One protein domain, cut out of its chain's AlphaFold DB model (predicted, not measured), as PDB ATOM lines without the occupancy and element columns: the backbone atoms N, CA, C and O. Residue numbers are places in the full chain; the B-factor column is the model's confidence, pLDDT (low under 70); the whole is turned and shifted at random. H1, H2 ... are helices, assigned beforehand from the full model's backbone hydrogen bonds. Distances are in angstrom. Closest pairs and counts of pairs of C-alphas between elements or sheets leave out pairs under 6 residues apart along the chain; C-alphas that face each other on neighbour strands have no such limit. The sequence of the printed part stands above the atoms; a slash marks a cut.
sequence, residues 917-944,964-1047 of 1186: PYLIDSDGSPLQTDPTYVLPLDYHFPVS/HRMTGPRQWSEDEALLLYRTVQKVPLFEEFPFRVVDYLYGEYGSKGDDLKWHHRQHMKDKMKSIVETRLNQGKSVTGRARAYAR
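AT A GLANCE: This is residues 917 to 944 and 964 to 1047 of the 1186 residues of an uncharacterized protein of Cryptococcus depauperatus CBS 7841 (UniProt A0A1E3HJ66). A long outlying loop, residues 917 to 944, runs along the outside of a small cluster of crossed helices. H1 crosses the longest helix, H3, nearly at right angles, while H2 packs on both near the beginning of H3 and short H4 packs on both elsewhere. The printed part has 112 residues with four named helices, H1, H2, H3 and H4 in chain order, and no named strand; the class is all helix, though helices hold 45 residues, under half. It is compact, with a radius of gyration of the C-alphas of 13.6 A and spans of 40 by 35 by 27 A.

HOW THE PARTS SIT: H1, residues 974 to 986, touches H2, residues 994 to 1002, with residues 980 to 984 alone; the closest C-alphas, of Val 984 and Pro 994, are 5.9 A apart, at a steep tilt of 56 degrees, opposite ways. H3, residues 1017 to 1033, touches H1 about perpendicular, at 85 degrees, closest at C-alphas Tyr 981 and Met 1024, 6.8 A. With residues 1017 to 1021 alone, H3 touches H2 at a steep tilt of 69.9 degrees, only just short of about perpendicular; the closest C-alphas, of Phe 995 and Arg 1017, are 6.1 A apart. H4, residues 1040 to 1045, touches H3, closest at C-alphas Lys 1025 and Tyr 1045, 5.0 A, and H1, closest at Gln 985 and Arg 1041, 5.2 A between C-alphas. H2 and H4 are apart. Every O i to N i+4 pair is within hydrogen-bond range in H1 and H2, 12 of 13 in H3, and 0 of 2 in H4, where 3 of 3 O i to N i+3 pairs are.

IN THESE COORDINATES: H1 begins at C-alpha 974 (2.925, 34.824, -6.485) and is 18.3 A long; H2 measures 12.0 A, H3 24.2 A, H4 10.5 A, from first to last C-alpha. H4 ends at C-alpha 1045 (-3.368, 38.272, -23.211).

THE WHOLE: The farthest C-alphas, of Asp 938 and Gly 1035, are 41.1 A apart. Residues 945 to 963 are not printed; C-alphas 944 and 964 are 13.2 A apart. The link from H2 to H3 is long. Residues 964 to 969 have pLDDT under 70.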
ATOM      1  N   PRO A 917      -1.968  25.705 -10.093       95.50
ATOM      2  CA  PRO A 917      -2.730  26.604  -9.210       95.50
ATOM      3  C   PRO A 917      -3.426  27.765  -9.943       95.50
ATOM      4  O   PRO A 917      -4.322  28.405  -9.399       95.50
ATOM      5  N   TYR A 918      -3.039  28.009 -11.197       95.69
ATOM      6  CA  TYR A 918      -3.670  28.955 -12.119       95.69
ATOM      7  C   TYR A 918      -4.924  28.405 -12.824       95.69
ATOM      8  O   TYR A 918      -5.569  29.157 -13.544       95.69
ATOM      9  N   LEU A 919      -5.226  27.107 -12.723       95.00
ATOM     10  CA  LEU A 919      -6.378  26.456 -13.370       95.00
ATOM     11  C   LEU A 919      -7.413  25.936 -12.362       95.00
ATOM     12  O   LEU A 919      -8.560  25.719 -12.743       95.00
ATOM     13  N   ILE A 920      -7.011  25.779 -11.100       95.56
ATOM     14  CA  ILE A 920      -7.908  25.562  -9.964       95.56
ATOM     15  C   ILE A 920      -8.179  26.874  -9.222       95.56
ATOM     16  O   ILE A 920      -7.339  27.782  -9.233       95.56
ATOM     17  N   ASP A 921      -9.331  26.963  -8.568       94.25
ATOM     18  CA  ASP A 921      -9.707  28.042  -7.660       94.25
ATOM     19  C   ASP A 921      -9.206  27.764  -6.220       94.25
ATOM     20  O   ASP A 921      -8.258  27.006  -5.989       94.25
ATOM     21  N   SER A 922      -9.762  28.476  -5.248       89.94
ATOM     22  CA  SER A 922      -9.332  28.566  -3.852       89.94
ATOM     23  C   SER A 922      -9.809  27.384  -3.004       89.94
ATOM     24  O   SER A 922      -9.152  27.024  -2.033       89.94
ATOM     25  N   ASP A 923     -10.904  26.751  -3.420       92.56
ATOM     26  CA  ASP A 923     -11.458  25.491  -2.913       92.56
ATOM     27  C   ASP A 923     -10.847  24.241  -3.590       92.56
ATOM     28  O   ASP A 923     -11.035  23.120  -3.122       92.56
ATOM     29  N   GLY A 924     -10.103  24.426  -4.688       93.19
ATOM     30  CA  GLY A 924      -9.556  23.353  -5.523       93.19
ATOM     31  C   GLY A 924     -10.438  22.937  -6.708       93.19
ATOM     32  O   GLY A 924     -10.019  22.073  -7.481       93.19
ATOM     33  N   SER A 925     -11.611  23.552  -6.898       93.81
ATOM     34  CA  SER A 925     -12.457  23.353  -8.084       93.81
ATOM     35  C   SER A 925     -11.768  23.872  -9.360       93.81
ATOM     36  O   SER A 925     -10.885  24.731  -9.280       93.81
ATOM     37  N   PRO A 926     -12.112  23.375 -10.565       94.12
ATOM     38  CA  PRO A 926     -11.635  23.974 -11.811       94.12
ATOM     39  C   PRO A 926     -12.237  25.375 -12.001       94.12
ATOM     40  O   PRO A 926     -13.432  25.565 -11.802       94.12
ATOM     41  N   LEU A 927     -11.433  26.349 -12.443       94.38
ATOM     42  CA  LEU A 927     -11.905  27.724 -12.666       94.38
ATOM     43  C   LEU A 927     -13.019  27.789 -13.723       94.38
ATOM     44  O   LEU A 927     -12.763  27.632 -14.919       94.38
ATOM     45  N   GLN A 928     -14.231  28.094 -13.266       93.88
ATOM     46  CA  GLN A 928     -15.393  28.431 -14.088       93.88
ATOM     47  C   GLN A 928     -15.615  29.954 -14.124       93.88
ATOM     48  O   GLN A 928     -15.074  30.692 -13.297       93.88
ATOM     49  N   THR A 929     -16.399  30.434 -15.091       94.31
ATOM     50  CA  THR A 929     -16.892  31.820 -15.107       94.31
ATOM     51  C   THR A 929     -17.971  32.008 -14.047       94.31
ATOM     52  O   THR A 929     -18.887  31.197 -13.955       94.31
ATOM     53  N   ASP A 930     -17.882  33.093 -13.287       95.44
ATOM     54  CA  ASP A 930     -18.707  33.386 -12.118       95.44
ATOM     55  C   ASP A 930     -19.573  34.627 -12.419       95.44
ATOM     56  O   ASP A 930     -19.018  35.709 -12.650       95.44
ATOM     57  N   PRO A 931     -20.917  34.517 -12.447       93.50
ATOM     58  CA  PRO A 931     -21.794  35.631 -12.807       93.50
ATOM     59  C   PRO A 931     -21.754  36.794 -11.803       93.50
ATOM     60  O   PRO A 931     -22.230  37.876 -12.124       93.50
ATOM     61  N   THR A 932     -21.142  36.628 -10.621       95.06
ATOM     62  CA  THR A 932     -20.933  37.724  -9.655       95.06
ATOM     63  C   THR A 932     -19.713  38.600  -9.974       95.06
ATOM     64  O   THR A 932     -19.438  39.563  -9.258       95.06
ATOM     65  N   TYR A 933     -18.941  38.277 -11.021       96.69
ATOM     66  CA  TYR A 933     -17.736  39.013 -11.431       96.69
ATOM     67  C   TYR A 933     -18.067  39.985 -12.577       96.69
ATOM     68  O   TYR A 933     -17.409  39.992 -13.615       96.69
ATOM     69  N   VAL A 934     -19.102  40.796 -12.366       95.56
ATOM     70  CA  VAL A 934     -19.641  41.806 -13.294       95.56
ATOM     71  C   VAL A 934     -19.457  43.191 -12.680       95.56
ATOM     72  O   VAL A 934     -19.427  43.328 -11.453       95.56
ATOM     73  N   LEU A 935     -19.300  44.225 -13.508       95.44
ATOM     74  CA  LEU A 935     -19.286  45.603 -13.024       95.44
ATOM     75  C   LEU A 935     -20.731  46.124 -12.863       95.44
ATOM     76  O   LEU A 935     -21.491  46.049 -13.828       95.44
ATOM     77  N   PRO A 936     -21.137  46.680 -11.703       94.88
ATOM     78  CA  PRO A 936     -22.429  47.356 -11.590       94.88
ATOM     79  C   PRO A 936     -22.511  48.515 -12.592       94.88
ATOM     80  O   PRO A 936     -21.534  49.254 -12.740       94.88
ATOM     81  N   LEU A 937     -23.657  48.686 -13.257       87.31
ATOM     82  CA  LEU A 937     -23.834  49.677 -14.332       87.31
ATOM     83  C   LEU A 937     -23.478  51.103 -13.872       87.31
ATOM     84  O   LEU A 937     -22.771  51.825 -14.574       87.31
ATOM     85  N   ASP A 938     -23.870  51.453 -12.647       88.31
ATOM     86  CA  ASP A 938     -23.639  52.769 -12.046       88.31
ATOM     87  C   ASP A 938     -22.249  52.921 -11.396       88.31
ATOM     88  O   ASP A 938     -21.941  53.962 -10.808       88.31
ATOM     89  N   TYR A 939     -21.371  51.908 -11.465       88.62
ATOM     90  CA  TYR A 939     -20.082  51.959 -10.771       88.62
ATOM     91  C   TYR A 939     -19.099  52.935 -11.436       88.62
ATOM     92  O   TYR A 939     -18.380  52.629 -12.394       88.62
ATOM     93  N   HIS A 940     -19.016  54.131 -10.864       84.81
ATOM     94  CA  HIS A 940     -17.995  55.115 -11.193       84.81
ATOM     95  C   HIS A 940     -16.689  54.810 -10.453       84.81
ATOM     96  O   HIS A 940     -16.641  54.806  -9.225       84.81
ATOM     97  N   PHE A 941     -15.599  54.613 -11.199       84.00
ATOM     98  CA  PHE A 941     -14.276  54.402 -10.609       84.00
ATOM     99  C   PHE A 941     -13.812  55.648  -9.836       84.00
ATOM    100  O   PHE A 941     -13.595  56.688 -10.471       84.00
ATOM    101  N   PRO A 942     -13.598  55.564  -8.509       85.31
ATOM    102  CA  PRO A 942     -13.035  56.666  -7.738       85.31
ATOM    103  C   PRO A 942     -11.625  57.031  -8.225       85.31
ATOM    104  O   PRO A 942     -10.878  56.216  -8.778       85.31
ATOM    105  N   VAL A 943     -11.245  58.293  -8.021       79.75
ATOM    106  CA  VAL A 943      -9.918  58.790  -8.392       79.75
ATOM    107  C   VAL A 943      -8.899  58.312  -7.360       79.75
ATOM    108  O   VAL A 943      -8.732  58.957  -6.335       79.75
ATOM    109  N   SER A 944      -8.210  57.217  -7.692       82.31
ATOM    110  CA  SER A 944      -7.024  56.678  -7.008       82.31
ATOM    111  C   SER A 944      -6.197  57.721  -6.243       82.31
ATOM    112  O   SER A 944      -5.709  58.684  -6.841       82.31
ATOM    113  N   HIS A 964       4.195  57.081 -13.244       47.06
ATOM    114  CA  HIS A 964       5.091  56.828 -12.137       47.06
ATOM    115  C   HIS A 964       5.201  55.314 -12.051       47.06
ATOM    116  O   HIS A 964       4.211  54.616 -11.837       47.06
ATOM    117  N   ARG A 965       6.419  54.803 -12.261       52.34
ATOM    118  CA  ARG A 965       6.778  53.407 -11.988       52.34
ATOM    119  C   ARG A 965       6.817  53.239 -10.463       52.34
ATOM    120  O   ARG A 965       7.883  53.184  -9.857       52.34
ATOM    121  N   MET A 966       5.617  53.340  -9.888       44.25
ATOM    122  CA  MET A 966       5.255  53.319  -8.471       44.25
ATOM    123  C   MET A 966       4.184  52.260  -8.155       44.25
ATOM    124  O   MET A 966       3.742  52.157  -7.020       44.25
ATOM    125  N   THR A 967       3.998  51.289  -9.056       50.31
ATOM    126  CA  THR A 967       4.538  49.983  -8.644       50.31
ATOM    127  C   THR A 967       6.025  50.207  -8.363       50.31
ATOM    128  O   THR A 967       6.827  50.337  -9.285       50.31
ATOM    129  N   GLY A 968       6.351  50.469  -7.093       54.19
ATOM    130  CA  GLY A 968       7.690  50.898  -6.688       54.19
ATOM    131  C   GLY A 968       8.688  49.734  -6.751       54.19
ATOM    132  O   GLY A 968       8.539  48.823  -7.562       54.19
ATOM    133  N   PRO A 969       9.666  49.645  -5.835       59.25
ATOM    134  CA  PRO A 969      10.408  48.395  -5.653       59.25
ATOM    135  C   PRO A 969       9.533  47.223  -5.146       59.25
ATOM    136  O   PRO A 969      10.057  46.123  -4.976       59.25
ATOM    137  N   ARG A 970       8.221  47.427  -4.914       84.25
ATOM    138  CA  ARG A 970       7.243  46.376  -4.590       84.25
ATOM    139  C   ARG A 970       7.097  45.427  -5.782       84.25
ATOM    140  O   ARG A 970       6.464  45.747  -6.784       84.25
ATOM    141  N   GLN A 971       7.715  44.261  -5.658       90.25
ATOM    142  CA  GLN A 971       7.535  43.156  -6.592       90.25
ATOM    143  C   GLN A 971       6.142  42.553  -6.389       90.25
ATOM    144  O   GLN A 971       5.639  42.527  -5.269       90.25
ATOM    145  N   TRP A 972       5.538  42.065  -7.471       94.94
ATOM    146  CA  TRP A 972       4.333  41.239  -7.396       94.94
ATOM    147  C   TRP A 972       4.623  39.964  -6.605       94.94
ATOM    148  O   TRP A 972       5.600  39.282  -6.934       94.94
ATOM    149  N   SER A 973       3.768  39.605  -5.646       95.88
ATOM    150  CA  SER A 973       3.819  38.261  -5.055       95.88
ATOM    151  C   SER A 973       3.350  37.197  -6.063       95.88
ATOM    152  O   SER A 973       2.894  37.507  -7.174       95.88
ATOM    153  N   GLU A 974       3.509  35.921  -5.708       95.50
ATOM    154  CA  GLU A 974       2.925  34.824  -6.485       95.50
ATOM    155  C   GLU A 974       1.408  34.746  -6.251       95.50
ATOM    156  O   GLU A 974       0.659  34.557  -7.204       95.50
ATOM    157  N   ASP A 975       0.949  35.043  -5.035       96.38
ATOM    158  CA  ASP A 975      -0.467  35.055  -4.652       96.38
ATOM    159  C   ASP A 975      -1.250  36.163  -5.376       96.38
ATOM    160  O   ASP A 975      -2.306  35.902  -5.942       96.38
ATOM    161  N   GLU A 976      -0.691  37.373  -5.494       96.62
ATOM    162  CA  GLU A 976      -1.263  38.472  -6.293       96.62
ATOM    163  C   GLU A 976      -1.330  38.124  -7.786       96.62
ATOM    164  O   GLU A 976      -2.234  38.556  -8.503       96.62
ATOM    165  N   ALA A 977      -0.357  37.349  -8.281       97.12
ATOM    166  CA  ALA A 977      -0.327  36.889  -9.665       97.12
ATOM    167  C   ALA A 977      -1.372  35.793  -9.927       97.12
ATOM    168  O   ALA A 977      -1.981  35.773 -11.000       97.12
ATOM    169  N   LEU A 978      -1.582  34.906  -8.951       96.81
ATOM    170  CA  LEU A 978      -2.622  33.882  -8.963       96.81
ATOM    171  C   LEU A 978      -4.012  34.513  -8.862       96.81
ATOM    172  O   LEU A 978      -4.842  34.234  -9.721       96.81
ATOM    173  N   LEU A 979      -4.239  35.411  -7.898       97.25
ATOM    174  CA  LEU A 979      -5.483  36.164  -7.722       97.25
ATOM    175  C   LEU A 979      -5.854  36.917  -9.002       97.25
ATOM    176  O   LEU A 979      -6.936  36.707  -9.542       97.25
ATOM    177  N   LEU A 980      -4.931  37.713  -9.557       97.62
ATOM    178  CA  LEU A 980      -5.145  38.421 -10.822       97.62
ATOM    179  C   LEU A 980      -5.567  37.472 -11.956       97.62
ATOM    180  O   LEU A 980      -6.507  37.771 -12.690       97.62
ATOM    181  N   TYR A 981      -4.883  36.335 -12.116       97.75
ATOM    182  CA  TYR A 981      -5.208  35.382 -13.178       97.75
ATOM    183  C   TYR A 981      -6.566  34.708 -12.939       97.75
ATOM    184  O   TYR A 981      -7.369  34.641 -13.867       97.75
ATOM    185  N   ARG A 982      -6.842  34.247 -11.711       96.94
ATOM    186  CA  ARG A 982      -8.110  33.613 -11.308       96.94
ATOM    187  C   ARG A 982      -9.291  34.551 -11.531       96.94
ATOM    188  O   ARG A 982     -10.223  34.188 -12.242       96.94
ATOM    189  N   THR A 983      -9.210  35.783 -11.029       97.25
ATOM    190  CA  THR A 983     -10.253  36.803 -11.197       97.25
ATOM    191  C   THR A 983     -10.521  37.086 -12.673       97.25
ATOM    192  O   THR A 983     -11.676  37.058 -13.081       97.25
ATOM    193  N   VAL A 984      -9.485  37.265 -13.508       97.62
ATOM    194  CA  VAL A 984      -9.660  37.497 -14.959       97.62
ATOM    195  C   VAL A 984     -10.308  36.307 -15.681       97.62
ATOM    196  O   VAL A 984     -11.008  36.532 -16.666       97.62
ATOM    197  N   GLN A 985     -10.114  35.067 -15.213       96.69
ATOM    198  CA  GLN A 985     -10.825  33.893 -15.741       96.69
ATOM    199  C   GLN A 985     -12.293  33.841 -15.303       96.69
ATOM    200  O   GLN A 985     -13.131  33.413 -16.090       96.69
ATOM    201  N   LYS A 986     -12.593  34.278 -14.073       96.81
ATOM    202  CA  LYS A 986     -13.953  34.285 -13.520       96.81
ATOM    203  C   LYS A 986     -14.878  35.304 -14.181       96.81
ATOM    204  O   LYS A 986     -16.061  35.011 -14.309       96.81
ATOM    205  N   VAL A 987     -14.368  36.462 -14.616       96.88
ATOM    206  CA  VAL A 987     -15.189  37.500 -15.275       96.88
ATOM    207  C   VAL A 987     -15.999  36.904 -16.450       96.88
ATOM    208  O   VAL A 987     -15.387  36.327 -17.354       96.88
ATOM    209  N   PRO A 988     -17.337  37.065 -16.507       94.94
ATOM    210  CA  PRO A 988     -18.162  36.562 -17.605       94.94
ATOM    211  C   PRO A 988     -17.761  37.104 -18.981       94.94
ATOM    212  O   PRO A 988     -17.218  38.202 -19.116       94.94
ATOM    213  N   LEU A 989     -18.047  36.339 -20.040       90.94
ATOM    214  CA  LEU A 989     -17.567  36.654 -21.391       90.94
ATOM    215  C   LEU A 989     -18.135  37.945 -22.000       90.94
ATOM    216  O   LEU A 989     -17.448  38.511 -22.848       90.94
ATOM    217  N   PHE A 990     -19.297  38.432 -21.554       87.62
ATOM    218  CA  PHE A 990     -19.906  39.687 -22.027       87.62
ATOM    219  C   PHE A 990     -19.219  40.963 -21.502       87.62
ATOM    220  O   PHE A 990     -19.291  42.008 -22.135       87.62
ATOM    221  N   GLU A 991     -18.517  40.894 -20.370       92.94
ATOM    222  CA  GLU A 991     -17.912  42.062 -19.719       92.94
ATOM    223  C   GLU A 991     -16.637  42.495 -20.469       92.94
ATOM    224  O   GLU A 991     -15.577  41.887 -20.291       92.94
ATOM    225  N   GLU A 992     -16.704  43.514 -21.329       87.62
ATOM    226  CA  GLU A 992     -15.606  43.894 -22.242       87.62
ATOM    227  C   GLU A 992     -14.265  44.153 -21.520       87.62
ATOM    228  O   GLU A 992     -13.185  43.802 -22.012       87.62
ATOM    229  N   PHE A 993     -14.314  44.720 -20.309       92.88
ATOM    230  CA  PHE A 993     -13.138  45.201 -19.585       92.88
ATOM    231  C   PHE A 993     -12.859  44.407 -18.292       92.88
ATOM    232  O   PHE A 993     -13.036  44.945 -17.201       92.88
ATOM    233  N   PRO A 994     -12.296  43.181 -18.336       96.19
ATOM    234  CA  PRO A 994     -12.056  42.388 -17.124       96.19
ATOM    235  C   PRO A 994     -11.163  43.079 -16.079       96.19
ATOM    236  O   PRO A 994     -11.337  42.850 -14.888       96.19
ATOM    237  N   PHE A 995     -10.244  43.972 -16.472       96.62
ATOM    238  CA  PHE A 995      -9.462  44.760 -15.503       96.62
ATOM    239  C   PHE A 995     -10.238  45.917 -14.854       96.62
ATOM    240  O   PHE A 995      -9.727  46.489 -13.901       96.62
ATOM    241  N   ARG A 996     -11.436  46.284 -15.335       95.19
ATOM    242  CA  ARG A 996     -12.366  47.136 -14.575       95.19
ATOM    243  C   ARG A 996     -12.957  46.328 -13.420       95.19
ATOM    244  O   ARG A 996     -12.859  46.780 -12.287       95.19
ATOM    245  N   VAL A 997     -13.421  45.102 -13.674       96.94
ATOM    246  CA  VAL A 997     -13.884  44.187 -12.616       96.94
ATOM    247  C   VAL A 997     -12.772  43.845 -11.618       96.94
ATOM    248  O   VAL A 997     -12.996  43.952 -10.421       96.94
ATOM    249  N   VAL A 998     -11.550  43.506 -12.052       97.31
ATOM    250  CA  VAL A 998     -10.440  43.225 -11.107       97.31
ATOM    251  C   VAL A 998     -10.148  44.424 -10.189       97.31
ATOM    252  O   VAL A 998      -9.884  44.233  -9.007       97.31
ATOM    253  N   ASP A 999     -10.213  45.646 -10.718       95.75
ATOM    254  CA  ASP A 999      -9.979  46.896  -9.980       95.75
ATOM    255  C   ASP A 999     -11.151  47.230  -9.034       95.75
ATOM    256  O   ASP A 999     -10.926  47.658  -7.907       95.75
ATOM    257  N   TYR A1000     -12.390  46.930  -9.443       96.50
ATOM    258  CA  TYR A1000     -13.597  47.013  -8.609       96.50
ATOM    259  C   TYR A1000     -13.650  45.953  -7.492       96.50
ATOM    260  O   TYR A1000     -14.198  46.211  -6.421       96.50
ATOM    261  N   LEU A1001     -13.093  44.759  -7.709       96.69
ATOM    262  CA  LEU A1001     -13.106  43.676  -6.720       96.69
ATOM    263  C   LEU A1001     -11.899  43.717  -5.770       96.69
ATOM    264  O   LEU A1001     -12.077  43.461  -4.585       96.69
ATOM    265  N   TYR A1002     -10.699  44.032  -6.270       97.25
ATOM    266  CA  TYR A1002      -9.429  43.876  -5.535       97.25
ATOM    267  C   TYR A1002      -8.470  45.073  -5.653       97.25
ATOM    268  O   TYR A1002      -7.327  44.991  -5.197       97.25
ATOM    269  N   GLY A1003      -8.878  46.151  -6.331       94.88
ATOM    270  CA  GLY A1003      -8.065  47.352  -6.518       94.88
ATOM    271  C   GLY A1003      -7.986  48.218  -5.261       94.88
ATOM    272  O   GLY A1003      -8.058  47.743  -4.132       94.88
ATOM    273  N   GLU A1004      -7.808  49.523  -5.451       93.25
ATOM    274  CA  GLU A1004      -7.609  50.462  -4.338       93.25
ATOM    275  C   GLU A1004      -8.846  50.662  -3.456       93.25
ATOM    276  O   GLU A1004      -8.715  50.871  -2.253       93.25
ATOM    277  N   TYR A1005     -10.027  50.505  -4.050       93.00
ATOM    278  CA  TYR A1005     -11.326  50.569  -3.384       93.00
ATOM    279  C   TYR A1005     -12.108  49.277  -3.677       93.00
ATOM    280  O   TYR A1005     -13.278  49.311  -4.059       93.00
ATOM    281  N   GLY A1006     -11.407  48.139  -3.607       93.62
ATOM    282  CA  GLY A1006     -11.917  46.830  -4.003       93.62
ATOM    283  C   GLY A1006     -12.979  46.276  -3.047       93.62
ATOM    284  O   GLY A1006     -12.757  46.136  -1.847       93.62
ATOM    285  N   SER A1007     -14.136  45.917  -3.599       94.00
ATOM    286  CA  SER A1007     -15.311  45.414  -2.868       94.00
ATOM    287  C   SER A1007     -15.131  44.031  -2.223       94.00
ATOM    288  O   SER A1007     -15.874  43.692  -1.305       94.00
ATOM    289  N   LYS A1008     -14.151  43.233  -2.668       91.38
ATOM    290  CA  LYS A1008     -13.794  41.915  -2.107       91.38
ATOM    291  C   LYS A1008     -12.414  41.910  -1.420       91.38
ATOM    292  O   LYS A1008     -11.951  40.843  -1.023       91.38
ATOM    293  N   GLY A1009     -11.763  43.069  -1.271       92.12
ATOM    294  CA  GLY A1009     -10.451  43.219  -0.631       92.12
ATOM    295  C   GLY A1009      -9.557  44.241  -1.338       92.12
ATOM    296  O   GLY A1009      -9.923  44.796  -2.368       92.12
ATOM    297  N   ASP A1010      -8.361  44.478  -0.798       91.81
ATOM    298  CA  ASP A1010      -7.429  45.503  -1.291       91.81
ATOM    299  C   ASP A1010      -6.053  44.948  -1.724       91.81
ATOM    300  O   ASP A1010      -5.091  45.699  -1.911       91.81
ATOM    301  N   ASP A1011      -5.963  43.629  -1.940       95.31
ATOM    302  CA  ASP A1011      -4.734  42.894  -2.288       95.31
ATOM    303  C   ASP A1011      -3.976  43.485  -3.488       95.31
ATOM    304  O   ASP A1011      -2.739  43.491  -3.525       95.31
ATOM    305  N   LEU A1012      -4.703  44.008  -4.482       95.38
ATOM    306  CA  LEU A1012      -4.141  44.583  -5.703       95.38
ATOM    307  C   LEU A1012      -4.125  46.122  -5.702       95.38
ATOM    308  O   LEU A1012      -3.737  46.701  -6.720       95.38
ATOM    309  N   LYS A1013      -4.421  46.808  -4.581       94.06
ATOM    310  CA  LYS A1013      -4.392  48.289  -4.488       94.06
ATOM    311  C   LYS A1013      -3.088  48.922  -4.962       94.06
ATOM    312  O   LYS A1013      -3.073  50.006  -5.533       94.06
ATOM    313  N   TRP A1014      -1.974  48.218  -4.784       92.88
ATOM    314  CA  TRP A1014      -0.641  48.672  -5.190       92.88
ATOM    315  C   TRP A1014      -0.352  48.512  -6.694       92.88
ATOM    316  O   TRP A1014       0.758  48.819  -7.138       92.88
ATOM    317  N   HIS A1015      -1.323  48.055  -7.489       91.69
ATOM    318  CA  HIS A1015      -1.153  47.679  -8.890       91.69
ATOM    319  C   HIS A1015      -2.226  48.303  -9.794       91.69
ATOM    320  O   HIS A1015      -3.127  47.610 -10.243       91.69
ATOM    321  N   HIS A1016      -2.087  49.588 -10.150       91.62
ATOM    322  CA  HIS A1016      -2.937  50.251 -11.162       91.62
ATOM    323  C   HIS A1016      -3.263  49.353 -12.377       91.62
ATOM    324  O   HIS A1016      -2.371  48.677 -12.894       91.62
ATOM    325  N   ARG A1017      -4.497  49.418 -12.903       92.31
ATOM    326  CA  ARG A1017      -5.027  48.605 -14.027       92.31
ATOM    327  C   ARG A1017      -4.058  48.316 -15.181       92.31
ATOM    328  O   ARG A1017      -4.018  47.196 -15.687       92.31
ATOM    329  N   GLN A1018      -3.239  49.283 -15.600       89.88
ATOM    330  CA  GLN A1018      -2.237  49.051 -16.653       89.88
ATOM    331  C   GLN A1018      -1.106  48.098 -16.209       89.88
ATOM    332  O   GLN A1018      -0.662  47.264 -16.998       89.88
ATOM    333  N   HIS A1019      -0.671  48.162 -14.948       91.31
ATOM    334  CA  HIS A1019       0.265  47.198 -14.366       91.31
ATOM    335  C   HIS A1019      -0.365  45.802 -14.255       91.31
ATOM    336  O   HIS A1019       0.316  44.830 -14.575       91.31
ATOM    337  N   MET A1020      -1.655  45.693 -13.901       95.44
ATOM    338  CA  MET A1020      -2.392  44.418 -13.967       95.44
ATOM    339  C   MET A1020      -2.380  43.851 -15.398       95.44
ATOM    340  O   MET A1020      -1.980  42.709 -15.621       95.44
ATOM    341  N   LYS A1021      -2.716  44.681 -16.396       96.00
ATOM    342  CA  LYS A1021      -2.735  44.323 -17.827       96.00
ATOM    343  C   LYS A1021      -1.370  43.872 -18.356       96.00
ATOM    344  O   LYS A1021      -1.312  42.978 -19.200       96.00
ATOM    345  N   ASP A1022      -0.270  44.451 -17.876       94.56
ATOM    346  CA  ASP A1022       1.089  44.048 -18.266       94.56
ATOM    347  C   ASP A1022       1.607  42.827 -17.481       94.56
ATOM    348  O   ASP A1022       2.254  41.954 -18.067       94.56
ATOM    349  N   LYS A1023       1.250  42.686 -16.198       96.12
ATOM    350  CA  LYS A1023       1.502  41.467 -15.411       96.12
ATOM    351  C   LYS A1023       0.758  40.266 -15.993       96.12
ATOM    352  O   LYS A1023       1.361  39.204 -16.111       96.12
ATOM    353  N   MET A1024      -0.494  40.428 -16.423       97.81
ATOM    354  CA  MET A1024      -1.291  39.344 -17.009       97.81
ATOM    355  C   MET A1024      -0.649  38.789 -18.290       97.81
ATOM    356  O   MET A1024      -0.495  37.576 -18.424       97.81
ATOM    357  N   LYS A1025      -0.155  39.663 -19.180       96.62
ATOM    358  CA  LYS A1025       0.658  39.256 -20.347       96.62
ATOM    359  C   LYS A1025       1.909  38.490 -19.918       96.62
ATOM    360  O   LYS A1025       2.215  37.458 -20.501       96.62
ATOM    361  N   SER A1026       2.616  38.968 -18.889       96.81
ATOM    362  CA  SER A1026       3.820  38.310 -18.370       96.81
ATOM    363  C   SER A1026       3.524  36.925 -17.780       96.81
ATOM    364  O   SER A1026       4.288  35.995 -18.039       96.81
ATOM    365  N   ILE A1027       2.407  36.746 -17.064       97.38
ATOM    366  CA  ILE A1027       1.945  35.433 -16.580       97.38
ATOM    367  C   ILE A1027       1.654  34.514 -17.772       97.38
ATOM    368  O   ILE A1027       2.177  33.405 -17.829       97.38
ATOM    369  N   VAL A1028       0.869  34.973 -18.748       97.94
ATOM    370  CA  VAL A1028       0.461  34.171 -19.913       97.94
ATOM    371  C   VAL A1028       1.655  33.783 -20.793       97.94
ATOM    372  O   VAL A1028       1.816  32.608 -21.115       97.94
ATOM    373  N   GLU A1029       2.549  34.722 -21.108       96.94
ATOM    374  CA  GLU A1029       3.799  34.447 -21.828       96.94
ATOM    375  C   GLU A1029       4.696  33.479 -21.036       96.94
ATOM    376  O   GLU A1029       5.272  32.555 -21.611       96.94
ATOM    377  N   THR A1030       4.754  33.603 -19.705       96.56
ATOM    378  CA  THR A1030       5.481  32.661 -18.838       96.56
ATOM    379  C   THR A1030       4.862  31.260 -18.856       96.56
ATOM    380  O   THR A1030       5.604  30.283 -18.944       96.56
ATOM    381  N   ARG A1031       3.530  31.128 -18.811       96.31
ATOM    382  CA  ARG A1031       2.830  29.831 -18.862       96.31
ATOM    383  C   ARG A1031       3.050  29.127 -20.202       96.31
ATOM    384  O   ARG A1031       3.486  27.976 -20.209       96.31
ATOM    385  N   LEU A1032       2.877  29.844 -21.314       96.44
ATOM    386  CA  LEU A1032       3.123  29.324 -22.665       96.44
ATOM    387  C   LEU A1032       4.588  28.891 -22.853       96.44
ATOM    388  O   LEU A1032       4.844  27.777 -23.303       96.44
ATOM    389  N   ASN A1033       5.556  29.703 -22.407       95.56
ATOM    390  CA  ASN A1033       6.985  29.352 -22.430       95.56
ATOM    391  C   ASN A1033       7.353  28.166 -21.513       95.56
ATOM    392  O   ASN A1033       8.429  27.585 -21.655       95.56
ATOM    393  N   GLN A1034       6.486  27.803 -20.565       94.75
ATOM    394  CA  GLN A1034       6.629  26.617 -19.719       94.75
ATOM    395  C   GLN A1034       5.906  25.377 -20.269       94.75
ATOM    396  O   GLN A1034       5.966  24.333 -19.619       94.75
ATOM    397  N   GLY A1035       5.216  25.476 -21.413       95.19
ATOM    398  CA  GLY A1035       4.361  24.411 -21.945       95.19
ATOM    399  C   GLY A1035       3.056  24.202 -21.165       95.19
ATOM    400  O   GLY A1035       2.367  23.212 -21.397       95.19
ATOM    401  N   LYS A1036       2.709  25.109 -20.241       95.50
ATOM    402  CA  LYS A1036       1.442  25.073 -19.498       95.50
ATOM    403  C   LYS A1036       0.318  25.658 -20.357       95.50
ATOM    404  O   LYS A1036       0.509  26.668 -21.036       95.50
ATOM    405  N   SER A1037      -0.859  25.038 -20.306       93.44
ATOM    406  CA  SER A1037      -2.047  25.500 -21.028       93.44
ATOM    407  C   SER A1037      -2.526  26.867 -20.525       93.44
ATOM    408  O   SER A1037      -2.357  27.233 -19.359       93.44
ATOM    409  N   VAL A1038      -3.144  27.636 -21.419       96.31
ATOM    410  CA  VAL A1038      -3.821  28.895 -21.096       96.31
ATOM    411  C   VAL A1038      -5.223  28.790 -21.682       96.31
ATOM    412  O   VAL A1038      -5.379  28.694 -22.895       96.31
ATOM    413  N   THR A1039      -6.218  28.734 -20.804       93.69
ATOM    414  CA  THR A1039      -7.649  28.552 -21.100       93.69
ATOM    415  C   THR A1039      -8.408  29.873 -20.933       93.69
ATOM    416  O   THR A1039      -7.807  30.872 -20.529       93.69
ATOM    417  N   GLY A1040      -9.712  29.891 -21.238       93.00
ATOM    418  CA  GLY A1040     -10.625  30.990 -20.893       93.00
ATOM    419  C   GLY A1040     -10.170  32.375 -21.373       93.00
ATOM    420  O   GLY A1040      -9.509  32.494 -22.411       93.00
ATOM    421  N   ARG A1041     -10.503  33.415 -20.600       95.00
ATOM    422  CA  ARG A1041     -10.161  34.824 -20.855       95.00
ATOM    423  C   ARG A1041      -8.669  35.130 -20.835       95.00
ATOM    424  O   ARG A1041      -8.230  36.057 -21.512       95.00
ATOM    425  N   ALA A1042      -7.846  34.345 -20.134       96.75
ATOM    426  CA  ALA A1042      -6.397  34.570 -20.120       96.75
ATOM    427  C   ALA A1042      -5.758  34.496 -21.524       96.75
ATOM    428  O   ALA A1042      -4.757  35.168 -21.787       96.75
ATOM    429  N   ARG A1043      -6.362  33.741 -22.453       96.88
ATOM    430  CA  ARG A1043      -5.933  33.659 -23.860       96.88
ATOM    431  C   ARG A1043      -5.958  35.010 -24.586       96.88
ATOM    432  O   ARG A1043      -5.119  35.229 -25.459       96.88
ATOM    433  N   ALA A1044      -6.809  35.952 -24.170       95.88
ATOM    434  CA  ALA A1044      -6.822  37.319 -24.693       95.88
ATOM    435  C   ALA A1044      -5.470  38.044 -24.517       95.88
ATOM    436  O   ALA A1044      -5.136  38.927 -25.309       95.88
ATOM    437  N   TYR A1045      -4.670  37.662 -23.516       97.00
ATOM    438  CA  TYR A1045      -3.368  38.272 -23.211       97.00
ATOM    439  C   TYR A1045      -2.172  37.483 -23.754       97.00
ATOM    440  O   TYR A1045      -1.026  37.882 -23.540       97.00
ATOM    441  N   ALA A1046      -2.427  36.401 -24.494       97.00
ATOM    442  CA  ALA A1046      -1.414  35.725 -25.287       97.00
ATOM    443  C   ALA A1046      -1.079  36.538 -26.553       97.00
ATOM    444  O   ALA A1046      -1.853  37.380 -27.015       97.00
ATOM    445  N   ARG A1047       0.108  36.307 -27.122       96.19
ATOM    446  CA  ARG A1047       0.545  37.001 -28.340       96.19
ATOM    447  C   ARG A1047      -0.246  36.517 -29.568       96.19
ATOM    448  O   ARG A1047      -0.606  35.342 -29.634       96.19
TER     449      ARG A1047